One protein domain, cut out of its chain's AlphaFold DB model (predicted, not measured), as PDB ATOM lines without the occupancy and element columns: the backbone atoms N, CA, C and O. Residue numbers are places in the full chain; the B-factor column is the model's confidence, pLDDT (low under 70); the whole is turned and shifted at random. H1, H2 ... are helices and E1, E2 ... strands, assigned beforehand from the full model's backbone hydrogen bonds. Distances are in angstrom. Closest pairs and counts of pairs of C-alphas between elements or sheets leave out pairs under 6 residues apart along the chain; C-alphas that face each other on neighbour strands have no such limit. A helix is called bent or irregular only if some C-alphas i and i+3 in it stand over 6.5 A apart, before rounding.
ATOM      1  N   PRO A 369      19.154  -0.099  18.541       84.12
ATOM      2  CA  PRO A 369      19.295  -0.213  17.099       84.12
ATOM      3  C   PRO A 369      19.520  -1.675  16.676       84.12
ATOM      4  O   PRO A 369      20.174  -2.444  17.381       84.12
ATOM      5  N   ASP A 370      18.992  -2.038  15.506       78.56
ATOM      6  CA  ASP A 370      19.099  -3.383  14.925       78.56
ATOM      7  C   ASP A 370      19.566  -3.304  13.461       78.56
ATOM      8  O   ASP A 370      18.798  -3.502  12.518       78.56
ATOM      9  N   TYR A 371      20.813  -2.858  13.268       71.38
ATOM     10  CA  TYR A 371      21.429  -2.682  11.943       71.38
ATOM     11  C   TYR A 371      22.254  -3.892  11.491       71.38
ATOM     12  O   TYR A 371      22.297  -4.166  10.296       71.38
ATOM     13  N   ASP A 372      22.888  -4.614  12.421       75.62
ATOM     14  CA  ASP A 372      23.753  -5.756  12.110       75.62
ATOM     15  C   ASP A 372      23.631  -6.847  13.195       75.62
ATOM     16  O   ASP A 372      23.824  -6.572  14.389       75.62
ATOM     17  N   PRO A 373      23.303  -8.097  12.826       75.56
ATOM     18  CA  PRO A 373      23.339  -9.233  13.739       75.56
ATOM     19  C   PRO A 373      24.742  -9.548  14.279       75.56
ATOM     20  O   PRO A 373      24.836 -10.064  15.389       75.56
ATOM     21  N   ASN A 374      25.802  -9.220  13.533       80.00
ATOM     22  CA  ASN A 374      27.178  -9.646  13.806       80.00
ATOM     23  C   ASN A 374      27.931  -8.750  14.796       80.00
ATOM     24  O   ASN A 374      28.988  -9.144  15.286       80.00
ATOM     25  N   VAL A 375      27.413  -7.557  15.107       83.94
ATOM     26  CA  VAL A 375      28.042  -6.703  16.124       83.94
ATOM     27  C   VAL A 375      27.680  -7.177  17.540       83.94
ATOM     28  O   VAL A 375      26.524  -7.562  17.773       83.94
ATOM     29  N   PRO A 376      28.623  -7.116  18.502       84.75
ATOM     30  CA  PRO A 376      28.375  -7.501  19.891       84.75
ATOM     31  C   PRO A 376      27.185  -6.756  20.503       84.75
ATOM     32  O   PRO A 376      26.961  -5.574  20.220       84.75
ATOM     33  N   ALA A 377      26.417  -7.429  21.368       87.06
ATOM     34  CA  ALA A 377      25.237  -6.825  21.987       87.06
ATOM     35  C   ALA A 377      25.611  -5.606  22.840       87.06
ATOM     36  O   ALA A 377      24.877  -4.619  22.818       87.06
ATOM     37  N   SER A 378      26.772  -5.643  23.501       85.06
ATOM     38  CA  SER A 378      27.369  -4.537  24.264       85.06
ATOM     39  C   SER A 378      27.525  -3.233  23.471       85.06
ATOM     40  O   SER A 378      27.476  -2.150  24.049       85.06
ATOM     41  N   SER A 379      27.628  -3.306  22.141       85.44
ATOM     42  CA  SER A 379      27.727  -2.132  21.260       85.44
ATOM     43  C   SER A 379      26.373  -1.636  20.734       85.44
ATOM     44  O   SER A 379      26.299  -0.575  20.119       85.44
ATOM     45  N   LYS A 380      25.276  -2.371  20.965       89.12
ATOM     46  CA  LYS A 380      23.942  -2.019  20.450       89.12
ATOM     47  C   LYS A 380      23.219  -1.076  21.410       89.12
ATOM     48  O   LYS A 380      22.524  -1.527  22.322       89.12
ATOM     49  N   TYR A 381      23.344   0.230  21.192       89.75
ATOM     50  CA  TYR A 381      22.563   1.265  21.879       89.75
ATOM     51  C   TYR A 381      22.485   2.552  21.045       89.75
ATOM     52  O   TYR A 381      23.299   2.787  20.158       89.75
ATOM     53  N   PHE A 382      21.483   3.393  21.307       85.56
ATOM     54  CA  PHE A 382      21.412   4.729  20.709       85.56
ATOM     55  C   PHE A 382      22.343   5.690  21.454       85.56
ATOM     56  O   PHE A 382      22.341   5.693  22.682       85.56
ATOM     57  N   LYS A 383      23.066   6.559  20.734       82.38
ATOM     58  CA  LYS A 383      24.010   7.536  21.315       82.38
ATOM     59  C   LYS A 383      23.392   8.407  22.417       82.38
ATOM     60  O   LYS A 383      24.036   8.717  23.409       82.38
ATOM     61  N   SER A 384      22.100   8.716  22.309       74.25
ATOM     62  CA  SER A 384      21.333   9.447  23.326       74.25
ATOM     63  C   SER A 384      21.347   8.806  24.720       74.25
ATOM     64  O   SER A 384      21.045   9.480  25.706       74.25
ATOM     65  N   LEU A 385      21.682   7.516  24.822       83.12
ATOM     66  CA  LEU A 385      21.843   6.808  26.087       83.12
ATOM     67  C   LEU A 385      22.999   7.390  26.921       83.12
ATOM     68  O   LEU A 385      22.881   7.459  28.146       83.12
ATOM     69  N   GLU A 386      24.060   7.875  26.269       83.88
ATOM     70  CA  GLU A 386      25.236   8.504  26.896       83.88
ATOM     71  C   GLU A 386      24.878   9.778  27.671       83.88
ATOM     72  O   GLU A 386      25.542  10.136  28.645       83.88
ATOM     73  N   ASN A 387      23.770  10.425  27.308       76.88
ATOM     74  CA  ASN A 387      23.335  11.678  27.923       76.88
ATOM     75  C   ASN A 387      22.681  11.462  29.298       76.88
ATOM     76  O   ASN A 387      22.451  12.419  30.030       76.88
ATOM     77  N   THR A 388      22.419  10.212  29.695       74.56
ATOM     78  CA  THR A 388      21.735   9.887  30.956       74.56
ATOM     79  C   THR A 388      22.677   9.217  31.955       74.56
ATOM     80  O   THR A 388      23.523   8.404  31.581       74.56
ATOM     81  N   PHE A 389      22.513   9.497  33.253       75.25
ATOM     82  CA  PHE A 389      23.322   8.859  34.302       75.25
ATOM     83  C   PHE A 389      23.198   7.326  34.285       75.25
ATOM     84  O   PHE A 389      24.202   6.614  34.325       75.25
ATOM     85  N   THR A 390      21.970   6.806  34.192       81.50
ATOM     86  CA  THR A 390      21.721   5.357  34.168       81.50
ATOM     87  C   THR A 390      22.212   4.715  32.876       81.50
ATOM     88  O   THR A 390      22.687   3.583  32.911       81.50
ATOM     89  N   GLY A 391      22.156   5.438  31.754       86.56
ATOM     90  CA  GLY A 391      22.697   4.981  30.483       86.56
ATOM     91  C   GLY A 391      24.216   4.856  30.515       86.56
ATOM     92  O   GLY A 391      24.731   3.794  30.181       86.56
ATOM     93  N   ARG A 392      24.933   5.867  31.026       87.25
ATOM     94  CA  ARG A 392      26.394   5.791  31.224       87.25
ATOM     95  C   ARG A 392      26.793   4.645  32.149       87.25
ATOM     96  O   ARG A 392      27.736   3.916  31.850       87.25
ATOM     97  N   ALA A 393      26.056   4.451  33.245       87.38
ATOM     98  CA  ALA A 393      26.278   3.324  34.145       87.38
ATOM     99  C   ALA A 393      26.061   1.978  33.434       87.38
ATOM    100  O   ALA A 393      26.905   1.094  33.538       87.38
ATOM    101  N   ALA A 394      24.979   1.835  32.660       92.12
ATOM    102  CA  ALA A 394      24.697   0.618  31.903       92.12
ATOM    103  C   ALA A 394      25.767   0.328  30.840       92.12
ATOM    104  O   ALA A 394      26.196  -0.818  30.721       92.12
ATOM    105  N   ILE A 395      26.235   1.349  30.112       93.62
ATOM    106  CA  ILE A 395      27.322   1.226  29.124       93.62
ATOM    107  C   ILE A 395      28.587   0.707  29.805       93.62
ATOM    108  O   ILE A 395      29.138  -0.306  29.386       93.62
ATOM    109  N   LYS A 396      28.997   1.339  30.910       92.06
ATOM    110  CA  LYS A 396      30.181   0.918  31.664       92.06
ATOM    111  C   LYS A 396      30.058  -0.524  32.166       92.06
ATOM    112  O   LYS A 396      30.938  -1.336  31.912       92.06
ATOM    113  N   THR A 397      28.958  -0.860  32.839       91.38
ATOM    114  CA  THR A 397      28.767  -2.191  33.434       91.38
ATOM    115  C   THR A 397      28.701  -3.302  32.388       91.38
ATOM    116  O   THR A 397      29.221  -4.389  32.619       91.38
ATOM    117  N   THR A 398      28.064  -3.060  31.243       92.88
ATOM    118  CA  THR A 398      27.970  -4.071  30.175       92.88
ATOM    119  C   THR A 398      29.291  -4.252  29.430       92.88
ATOM    120  O   THR A 398      29.633  -5.390  29.113       92.88
ATOM    121  N   ALA A 399      30.059  -3.178  29.223       90.25
ATOM    122  CA  ALA A 399      31.411  -3.258  28.672       90.25
ATOM    123  C   ALA A 399      32.357  -4.036  29.604       90.25
ATOM    124  O   ALA A 399      32.981  -5.001  29.166       90.25
ATOM    125  N   GLU A 400      32.389  -3.693  30.898       90.56
ATOM    126  CA  GLU A 400      33.198  -4.400  31.907       90.56
ATOM    127  C   GLU A 400      32.819  -5.886  32.006       90.56
ATOM    128  O   GLU A 400      33.685  -6.747  32.156       90.56
ATOM    129  N   LEU A 401      31.525  -6.210  31.898       90.31
ATOM    130  CA  LEU A 401      31.046  -7.591  31.925       90.31
ATOM    131  C   LEU A 401      31.464  -8.379  30.677       90.31
ATOM    132  O   LEU A 401      31.895  -9.528  30.801       90.31
ATOM    133  N   SER A 402      31.346  -7.783  29.489       90.88
ATOM    134  CA  SER A 402      31.810  -8.403  28.244       90.88
ATOM    135  C   SER A 402      33.315  -8.675  28.313       90.88
ATOM    136  O   SER A 402      33.748  -9.806  28.087       90.88
ATOM    137  N   GLU A 403      34.108  -7.692  28.748       90.56
ATOM    138  CA  GLU A 403      35.560  -7.825  28.887       90.56
ATOM    139  C   GLU A 403      35.942  -8.917  29.900       90.56
ATOM    140  O   GLU A 403      36.700  -9.836  29.576       90.56
ATOM    141  N   ALA A 404      35.353  -8.887  31.101       91.31
ATOM    142  CA  ALA A 404      35.623  -9.866  32.155       91.31
ATOM    143  C   ALA A 404      35.258 -11.303  31.746       91.31
ATOM    144  O   ALA A 404      35.878 -12.264  32.206       91.31
ATOM    145  N   THR A 405      34.259 -11.458  30.875       90.69
ATOM    146  CA  THR A 405      33.798 -12.762  30.384       90.69
ATOM    147  C   THR A 405      34.387 -13.135  29.028       90.69
ATOM    148  O   THR A 405      34.039 -14.187  28.492       90.69
ATOM    149  N   LYS A 406      35.289 -12.312  28.473       88.81
ATOM    150  CA  LYS A 406      35.865 -12.481  27.129       88.81
ATOM    151  C   LYS A 406      34.783 -12.673  26.055       88.81
ATOM    152  O   LYS A 406      34.914 -13.531  25.184       88.81
ATOM    153  N   GLY A 407      33.691 -11.916  26.162       83.31
ATOM    154  CA  GLY A 407      32.542 -11.974  25.257       83.31
ATOM    155  C   GLY A 407      31.597 -13.162  25.478       83.31
ATOM    156  O   GLY A 407      30.661 -13.337  24.701       83.31
ATOM    157  N   ALA A 408      31.790 -13.984  26.518       85.38
ATOM    158  CA  ALA A 408      30.867 -15.084  26.815       85.38
ATOM    159  C   ALA A 408      29.503 -14.589  27.328       85.38
ATOM    160  O   ALA A 408      28.493 -15.275  27.159       85.38
ATOM    161  N   ILE A 409      29.461 -13.407  27.951       87.12
ATOM    162  CA  ILE A 409      28.223 -12.739  28.355       87.12
ATOM    163  C   ILE A 409      28.146 -11.384  27.654       87.12
ATOM    164  O   ILE A 409      28.849 -10.440  28.004       87.12
ATOM    165  N   GLU A 410      27.235 -11.289  26.689       88.88
ATOM    166  CA  GLU A 410      26.985 -10.086  25.897       88.88
ATOM    167  C   GLU A 410      25.598  -9.523  26.218       88.88
ATOM    168  O   GLU A 410      24.574 -10.142  25.921       88.88
ATOM    169  N   LEU A 411      25.557  -8.334  26.823       91.62
ATOM    170  CA  LEU A 411      24.322  -7.627  27.164       91.62
ATOM    171  C   LEU A 411      24.315  -6.246  26.518       91.62
ATOM    172  O   LEU A 411      25.298  -5.519  26.606       91.62
ATOM    173  N   SER A 412      23.184  -5.853  25.932       94.06
ATOM    174  CA  SER A 412      23.022  -4.491  25.418       94.06
ATOM    175  C   SER A 412      22.874  -3.477  26.561       94.06
ATOM    176  O   SER A 412      22.021  -3.675  27.436       94.06
ATOM    177  N   PRO A 413      23.620  -2.352  26.540       94.75
ATOM    178  CA  PRO A 413      23.440  -1.266  27.500       94.75
ATOM    179  C   PRO A 413      22.012  -0.718  27.492       94.75
ATOM    180  O   PRO A 413      21.468  -0.370  28.539       94.75
ATOM    181  N   ALA A 414      21.390  -0.659  26.310       92.69
ATOM    182  CA  ALA A 414      20.026  -0.181  26.149       92.69
ATOM    183  C   ALA A 414      19.012  -1.120  26.820       92.69
ATOM    184  O   ALA A 414      18.142  -0.635  27.542       92.69
ATOM    185  N   ASP A 415      19.170  -2.441  26.674       94.44
ATOM    186  CA  ASP A 415      18.306  -3.432  27.335       94.44
ATOM    187  C   ASP A 415      18.434  -3.360  28.863       94.44
ATOM    188  O   ASP A 415      17.428  -3.355  29.577       94.44
ATOM    189  N   VAL A 416      19.666  -3.252  29.375       92.81
ATOM    190  CA  VAL A 416      19.937  -3.132  30.818       92.81
ATOM    191  C   VAL A 416      19.345  -1.840  31.376       92.81
ATOM    192  O   VAL A 416      18.638  -1.870  32.388       92.81
ATOM    193  N   ASN A 417      19.576  -0.708  30.707       90.50
ATOM    194  CA  ASN A 417      19.014   0.577  31.112       90.50
ATOM    195  C   ASN A 417      17.479   0.572  31.049       90.50
ATOM    196  O   ASN A 417      16.824   1.103  31.948       90.50
ATOM    197  N   TYR A 418      16.891  -0.040  30.019       90.75
ATOM    198  CA  TYR A 418      15.443  -0.177  29.890       90.75
ATOM    199  C   TYR A 418      14.863  -1.025  31.026       90.75
ATOM    200  O   TYR A 418      13.949  -0.575  31.719       90.75
ATOM    201  N   ALA A 419      15.444  -2.199  31.295       90.69
ATOM    202  CA  ALA A 419      15.020  -3.071  32.386       90.69
ATOM    203  C   ALA A 419      15.114  -2.374  33.746       90.69
ATOM    204  O   ALA A 419      14.157  -2.394  34.525       90.69
ATOM    205  N   PHE A 420      16.240  -1.711  34.017       86.69
ATOM    206  CA  PHE A 420      16.452  -0.954  35.247       86.69
ATOM    207  C   PHE A 420      15.382   0.128  35.425       86.69
ATOM    208  O   PHE A 420      14.693   0.170  36.448       86.69
ATOM    209  N   ASN A 421      15.181   0.959  34.401       83.19
ATOM    210  CA  ASN A 421      14.188   2.029  34.434       83.19
ATOM    211  C   ASN A 421      12.759   1.502  34.556       83.19
ATOM    212  O   ASN A 421      11.917   2.159  35.174       83.19
ATOM    213  N   GLN A 422      12.469   0.325  34.005       84.25
ATOM    214  CA  GLN A 422      11.139  -0.254  34.064       84.25
ATOM    215  C   GLN A 422      10.856  -0.886  35.430       84.25
ATOM    216  O   GLN A 422       9.785  -0.626  35.976       84.25
ATOM    217  N   TYR A 423      11.803  -1.626  36.023       81.50
ATOM    218  CA  TYR A 423      11.655  -2.278  37.335       81.50
ATOM    219  C   TYR A 423      11.745  -1.332  38.526       81.50
ATOM    220  O   TYR A 423      10.909  -1.410  39.427       81.50
ATOM    221  N   ILE A 424      12.722  -0.425  38.534       78.44
ATOM    222  CA  ILE A 424      12.834   0.596  39.584       78.44
ATOM    223  C   ILE A 424      11.739   1.658  39.396       78.44
ATOM    224  O   ILE A 424      11.292   2.301  40.350       78.44
ATOM    225  N   GLY A 425      11.268   1.822  38.160       76.81
ATOM    226  CA  GLY A 425      10.098   2.607  37.831       76.81
ATOM    227  C   GLY A 425      10.274   4.097  38.100       76.81
ATOM    228  O   GLY A 425      11.304   4.707  37.809       76.81
ATOM    229  N   GLY A 426       9.215   4.702  38.626       70.00
ATOM    230  CA  GLY A 426       9.129   6.139  38.849       70.00
ATOM    231  C   GLY A 426      10.134   6.696  39.857       70.00
ATOM    232  O   GLY A 426      10.657   7.785  39.646       70.00
ATOM    233  N   VAL A 427      10.426   5.936  40.917       67.94
ATOM    234  CA  VAL A 427      11.416   6.304  41.947       67.94
ATOM    235  C   VAL A 427      12.802   6.460  41.352       67.94
ATOM    236  O   VAL A 427      13.463   7.463  41.592       67.94
ATOM    237  N   GLY A 428      13.233   5.457  40.584       67.62
ATOM    238  CA  GLY A 428      14.570   5.422  39.995       67.62
ATOM    239  C   GLY A 428      14.756   6.597  39.065       67.62
ATOM    240  O   GLY A 428      15.676   7.381  39.256       67.62
ATOM    241  N   ARG A 429      13.794   6.794  38.155       71.06
ATOM    242  CA  ARG A 429      13.783   7.951  37.257       71.06
ATOM    243  C   ARG A 429      13.836   9.268  38.026       71.06
ATOM    244  O   ARG A 429      14.641  10.115  37.677       71.06
ATOM    245  N   PHE A 430      13.040   9.443  39.081       66.69
ATOM    246  CA  PHE A 430      13.065  10.674  39.877       66.69
ATOM    247  C   PHE A 430      14.429  10.922  40.542       66.69
ATOM    248  O   PHE A 430      14.964  12.022  40.441       66.69
ATOM    249  N   VAL A 431      15.021   9.909  41.183       65.25
ATOM    250  CA  VAL A 431      16.349  10.033  41.813       65.25
ATOM    251  C   VAL A 431      17.423  10.329  40.767       65.25
ATOM    252  O   VAL A 431      18.224  11.241  40.956       65.25
ATOM    253  N   SER A 432      17.415   9.609  39.645       66.31
ATOM    254  CA  SER A 432      18.347   9.831  38.537       66.31
ATOM    255  C   SER A 432      18.222  11.235  37.947       66.31
ATOM    256  O   SER A 432      19.245  11.865  37.699       66.31
ATOM    257  N   LYS A 433      17.000  11.755  37.798       71.06
ATOM    258  CA  LYS A 433      16.730  13.128  37.346       71.06
ATOM    259  C   LYS A 433      17.257  14.181  38.312       71.06
ATOM    260  O   LYS A 433      17.908  15.128  37.890       71.06
ATOM    261  N   VAL A 434      17.028  14.006  39.619       63.66
ATOM    262  CA  VAL A 434      17.557  14.915  40.651       63.66
ATOM    263  C   VAL A 434      19.084  14.942  40.615       63.66
ATOM    264  O   VAL A 434      19.667  16.021  40.596       63.66
ATOM    265  N   ILE A 435      19.734  13.774  40.558       63.66
ATOM    266  CA  ILE A 435      21.198  13.681  40.469       63.66
ATOM    267  C   ILE A 435      21.703  14.332  39.177       63.66
ATOM    268  O   ILE A 435      22.645  15.115  39.231       63.66
ATOM    269  N   SER A 436      21.067  14.049  38.037       66.25
ATOM    270  CA  SER A 436      21.466  14.608  36.738       66.25
ATOM    271  C   SER A 436      21.290  16.128  36.697       66.25
ATOM    272  O   SER A 436      22.192  16.824  36.250       66.25
ATOM    273  N   THR A 437      20.190  16.650  37.250       65.25
ATOM    274  CA  THR A 437      19.932  18.096  37.359       65.25
ATOM    275  C   THR A 437      20.981  18.779  38.238       65.25
ATOM    276  O   THR A 437      21.565  19.776  37.835       65.25
ATOM    277  N   VAL A 438      21.266  18.242  39.432       58.53
ATOM    278  CA  VAL A 438      22.286  18.813  40.330       58.53
ATOM    279  C   VAL A 438      23.673  18.739  39.697       58.53
ATOM    280  O   VAL A 438      24.415  19.712  39.766       58.53
ATOM    281  N   SER A 439      24.011  17.614  39.060       61.50
ATOM    282  CA  SER A 439      25.278  17.459  38.347       61.50
ATOM    283  C   SER A 439      25.421  18.505  37.248       61.50
ATOM    284  O   SER A 439      26.439  19.177  37.240       61.50
ATOM    285  N   GLY A 440      24.411  18.682  36.389       67.75
ATOM    286  CA  GLY A 440      24.443  19.676  35.313       67.75
ATOM    287  C   GLY A 440      24.574  21.111  35.828       67.75
ATOM    288  O   GLY A 440      25.383  21.870  35.312       67.75
ATOM    289  N   ILE A 441      23.882  21.466  36.923       68.81
ATOM    290  CA  ILE A 441      24.045  22.785  37.569       68.81
ATOM    291  C   ILE A 441      25.491  22.986  38.049       68.81
ATOM    292  O   ILE A 441      26.028  24.084  37.938       68.81
ATOM    293  N   VAL A 442      26.112  21.945  38.612       67.81
ATOM    294  CA  VAL A 442      27.483  22.010  39.146       67.81
ATOM    295  C   VAL A 442      28.529  22.037  38.031       67.81
ATOM    296  O   VAL A 442      29.524  22.747  38.165       67.81
ATOM    297  N   THR A 443      28.335  21.272  36.955       74.25
ATOM    298  CA  THR A 443      29.268  21.209  35.819       74.25
ATOM    299  C   THR A 443      29.085  22.361  34.834       74.25
ATOM    300  O   THR A 443      30.001  22.639  34.068       74.25
ATOM    301  N   GLY A 444      27.948  23.065  34.886       71.31
ATOM    302  CA  GLY A 444      27.581  24.104  33.923       71.31
ATOM    303  C   GLY A 444      27.052  23.543  32.600       71.31
ATOM    304  O   GLY A 444      26.903  24.302  31.646       71.31
ATOM    305  N   ASP A 445      26.777  22.238  32.544       74.44
ATOM    306  CA  ASP A 445      26.225  21.588  31.359       74.44
ATOM    307  C   ASP A 445      24.742  21.937  31.196       74.44
ATOM    308  O   ASP A 445      23.989  22.045  32.170       74.44
ATOM    309  N   GLU A 446      24.294  22.047  29.947       72.06
ATOM    310  CA  GLU A 446      22.880  22.209  29.639       72.06
ATOM    311  C   GLU A 446      22.090  20.966  30.081       72.06
ATOM    312  O   GLU A 446      22.458  19.826  29.788       72.06
ATOM    313  N   ILE A 447      21.003  21.180  30.828       71.75
ATOM    314  CA  ILE A 447      20.200  20.098  31.405       71.75
ATOM    315  C   ILE A 447      19.003  19.851  30.491       71.75
ATOM    316  O   ILE A 447      18.101  20.692  30.444       71.75
ATOM    317  N   PRO A 448      18.918  18.685  29.825       75.06
ATOM    318  CA  PRO A 448      17.783  18.384  28.969       75.06
ATOM    319  C   PRO A 448      16.474  18.435  29.760       75.06
ATOM    320  O   PRO A 448      16.382  17.877  30.856       75.06
ATOM    321  N   THR A 449      15.412  18.999  29.180       79.31
ATOM    322  CA  THR A 449      14.096  19.123  29.837       79.31
ATOM    323  C   THR A 449      13.576  17.801  30.412       79.31
ATOM    324  O   THR A 449      12.958  17.775  31.480       79.31
ATOM    325  N   LYS A 450      13.861  16.671  29.748       76.44
ATOM    326  CA  LYS A 450      13.496  15.317  30.208       76.44
ATOM    327  C   LYS A 450      14.119  14.927  31.557       76.44
ATOM    328  O   LYS A 450      13.555  14.076  32.249       76.44
ATOM    329  N   GLU A 451      15.225  15.564  31.935       73.69
ATOM    330  CA  GLU A 451      15.941  15.344  33.190       73.69
ATOM    331  C   GLU A 451      15.434  16.231  34.336       73.69
ATOM    332  O   GLU A 451      15.722  15.942  35.493       73.69
ATOM    333  N   ILE A 452      14.617  17.256  34.055       79.06
ATOM    334  CA  ILE A 452      14.084  18.156  35.084       79.06
ATOM    335  C   ILE A 452      12.896  17.480  35.794       79.06
ATOM    336  O   ILE A 452      11.880  17.166  35.148       79.06
ATOM    337  N   PRO A 453      12.967  17.247  37.121       78.56
ATOM    338  CA  PRO A 453      11.882  16.609  37.846       78.56
ATOM    339  C   PRO A 453      10.576  17.395  37.756       78.56
ATOM    340  O   PRO A 453      10.574  18.621  37.805       78.56
ATOM    341  N   VAL A 454       9.449  16.683  37.676       81.31
ATOM    342  CA  VAL A 454       8.085  17.237  37.512       81.31
ATOM    343  C   VAL A 454       7.857  17.928  36.163       81.31
ATOM    344  O   VAL A 454       6.898  17.568  35.485       81.31
ATOM    345  N   LEU A 455       8.722  18.854  35.740       84.31
ATOM    346  CA  LEU A 455       8.592  19.579  34.472       84.31
ATOM    347  C   LEU A 455       8.564  18.620  33.279       84.31
ATOM    348  O   LEU A 455       7.647  18.689  32.470       84.31
ATOM    349  N   SER A 456       9.461  17.632  33.257       84.06
ATOM    350  CA  SER A 456       9.516  16.552  32.253       84.06
ATOM    351  C   SER A 456       8.232  15.711  32.112       84.06
ATOM    352  O   SER A 456       8.104  14.898  31.188       84.06
ATOM    353  N   ARG A 457       7.267  15.832  33.037       84.06
ATOM    354  CA  ARG A 457       5.939  15.209  32.900       84.06
ATOM    355  C   ARG A 457       5.015  15.982  31.974       84.06
ATOM    356  O   ARG A 457       4.128  15.347  31.415       84.06
ATOM    357  N   PHE A 458       5.212  17.289  31.862       91.12
ATOM    358  CA  PHE A 458       4.340  18.205  31.139       91.12
ATOM    359  C   PHE A 458       5.040  18.795  29.927       91.12
ATOM    360  O   PHE A 458       4.438  18.823  28.871       91.12
ATOM    361  N   LEU A 459       6.295  19.216  30.051       91.62
ATOM    362  CA  LEU A 459       7.091  19.703  28.936       91.62
ATOM    363  C   LEU A 459       7.924  18.554  28.367       91.62
ATOM    364  O   LEU A 459       8.632  17.852  29.099       91.62
ATOM    365  N   LYS A 460       7.795  18.343  27.063       89.81
ATOM    366  CA  LYS A 460       8.491  17.319  26.296       89.81
ATOM    367  C   LYS A 460       9.385  17.997  25.282       89.81
ATOM    368  O   LYS A 460       8.979  18.965  24.653       89.81
ATOM    369  N   ASN A 461      10.572  17.438  25.139       87.50
ATOM    370  CA  ASN A 461      11.552  17.814  24.143       87.50
ATOM    371  C   ASN A 461      12.029  16.517  23.482       87.50
ATOM    372  O   ASN A 461      12.263  15.512  24.172       87.50
ATOM    373  N   ARG A 462      12.080  16.515  22.152       83.88
ATOM    374  CA  ARG A 462      12.596  15.411  21.347       83.88
ATOM    375  C   ARG A 462      13.559  15.963  20.312       83.88
ATOM    376  O   ARG A 462      13.205  16.863  19.560       83.88
TER     377      ARG A 462
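Overview. This is residues 369 to 462 of the 591 residues of a protein of bacterium (UniProt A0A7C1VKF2). A long helix, H3, is bent into a V of two arms, H3a and H3b, whose tip sticks out at residues 422 to 427; H2 crosses near the start of H3a, and its first residues reach H3b between the arms. Short H1 makes a corner with the start of H2, and a long link after H3b leads to E1, set away from the helices. The printed part has 94 residues, with three named helices and one named strand in the order H1, H2, H3, E1, and is mostly helix. It is only just compact, close to loose, with a radius of gyration of the C-alphas of 14.8 A and spans of 41 by 26 by 25 A.

Along the chain. H3, residues 413 to 443, was assigned as one helix by its hydrogen bonds but is bent: C-alphas 423 and 426 are 8.9 A apart. H3a, residues 413 to 423, is 15.4 A long and begins at (23.440, -1.266, 27.500); H3b, residues 426 to 443, is 25.3 A long. H2, residues 389 to 404, is 22.5 A long. H1 is residues 383 to 387, 7.8 A. E1, residues 459 to 462, 10.3 A, ends at (12.596, 15.411, 21.347).

Arrangement. H3a and H3b are close but not clearly touching, at a steep tilt of 56 degrees, opposite ways; their closest C-alphas, of Asn 421 and Gly 428, are 6.5 A apart. H2 touches H3a at a steep tilt of 55 degrees, opposite ways, closest at the C-alphas of Ile 395 and Pro 413, 4.9 A. H2, with residues 389 to 390 alone, only just touches H3b, with 3 pairs of C-alphas within 8 A, closest Phe 389 and Ser 436 at 6.5 A. H1 and H2 touch only at the corner, closest at the C-alphas of Leu 385 and Gly 391, 4.8 A. E1 pairs with no named strand and is apart from H1, H2, H3a and H3b. Every O i to N i+4 pair is within hydrogen-bond range in H2, H3a and H3b; in H1 0 of 1 is, but 2 of 2 O i to N i+3 pairs are.

Size, cuts and confidence. The C-alphas farthest apart, of Lys 406 and Phe 458, are 44.2 A apart. The printed part has no cut, and the link from H3 to E1 is long, 15 residues. The mean pLDDT of the printed part is 81.2, with residues 427 to 428, 430 to 432 and 434 to 442 under 70.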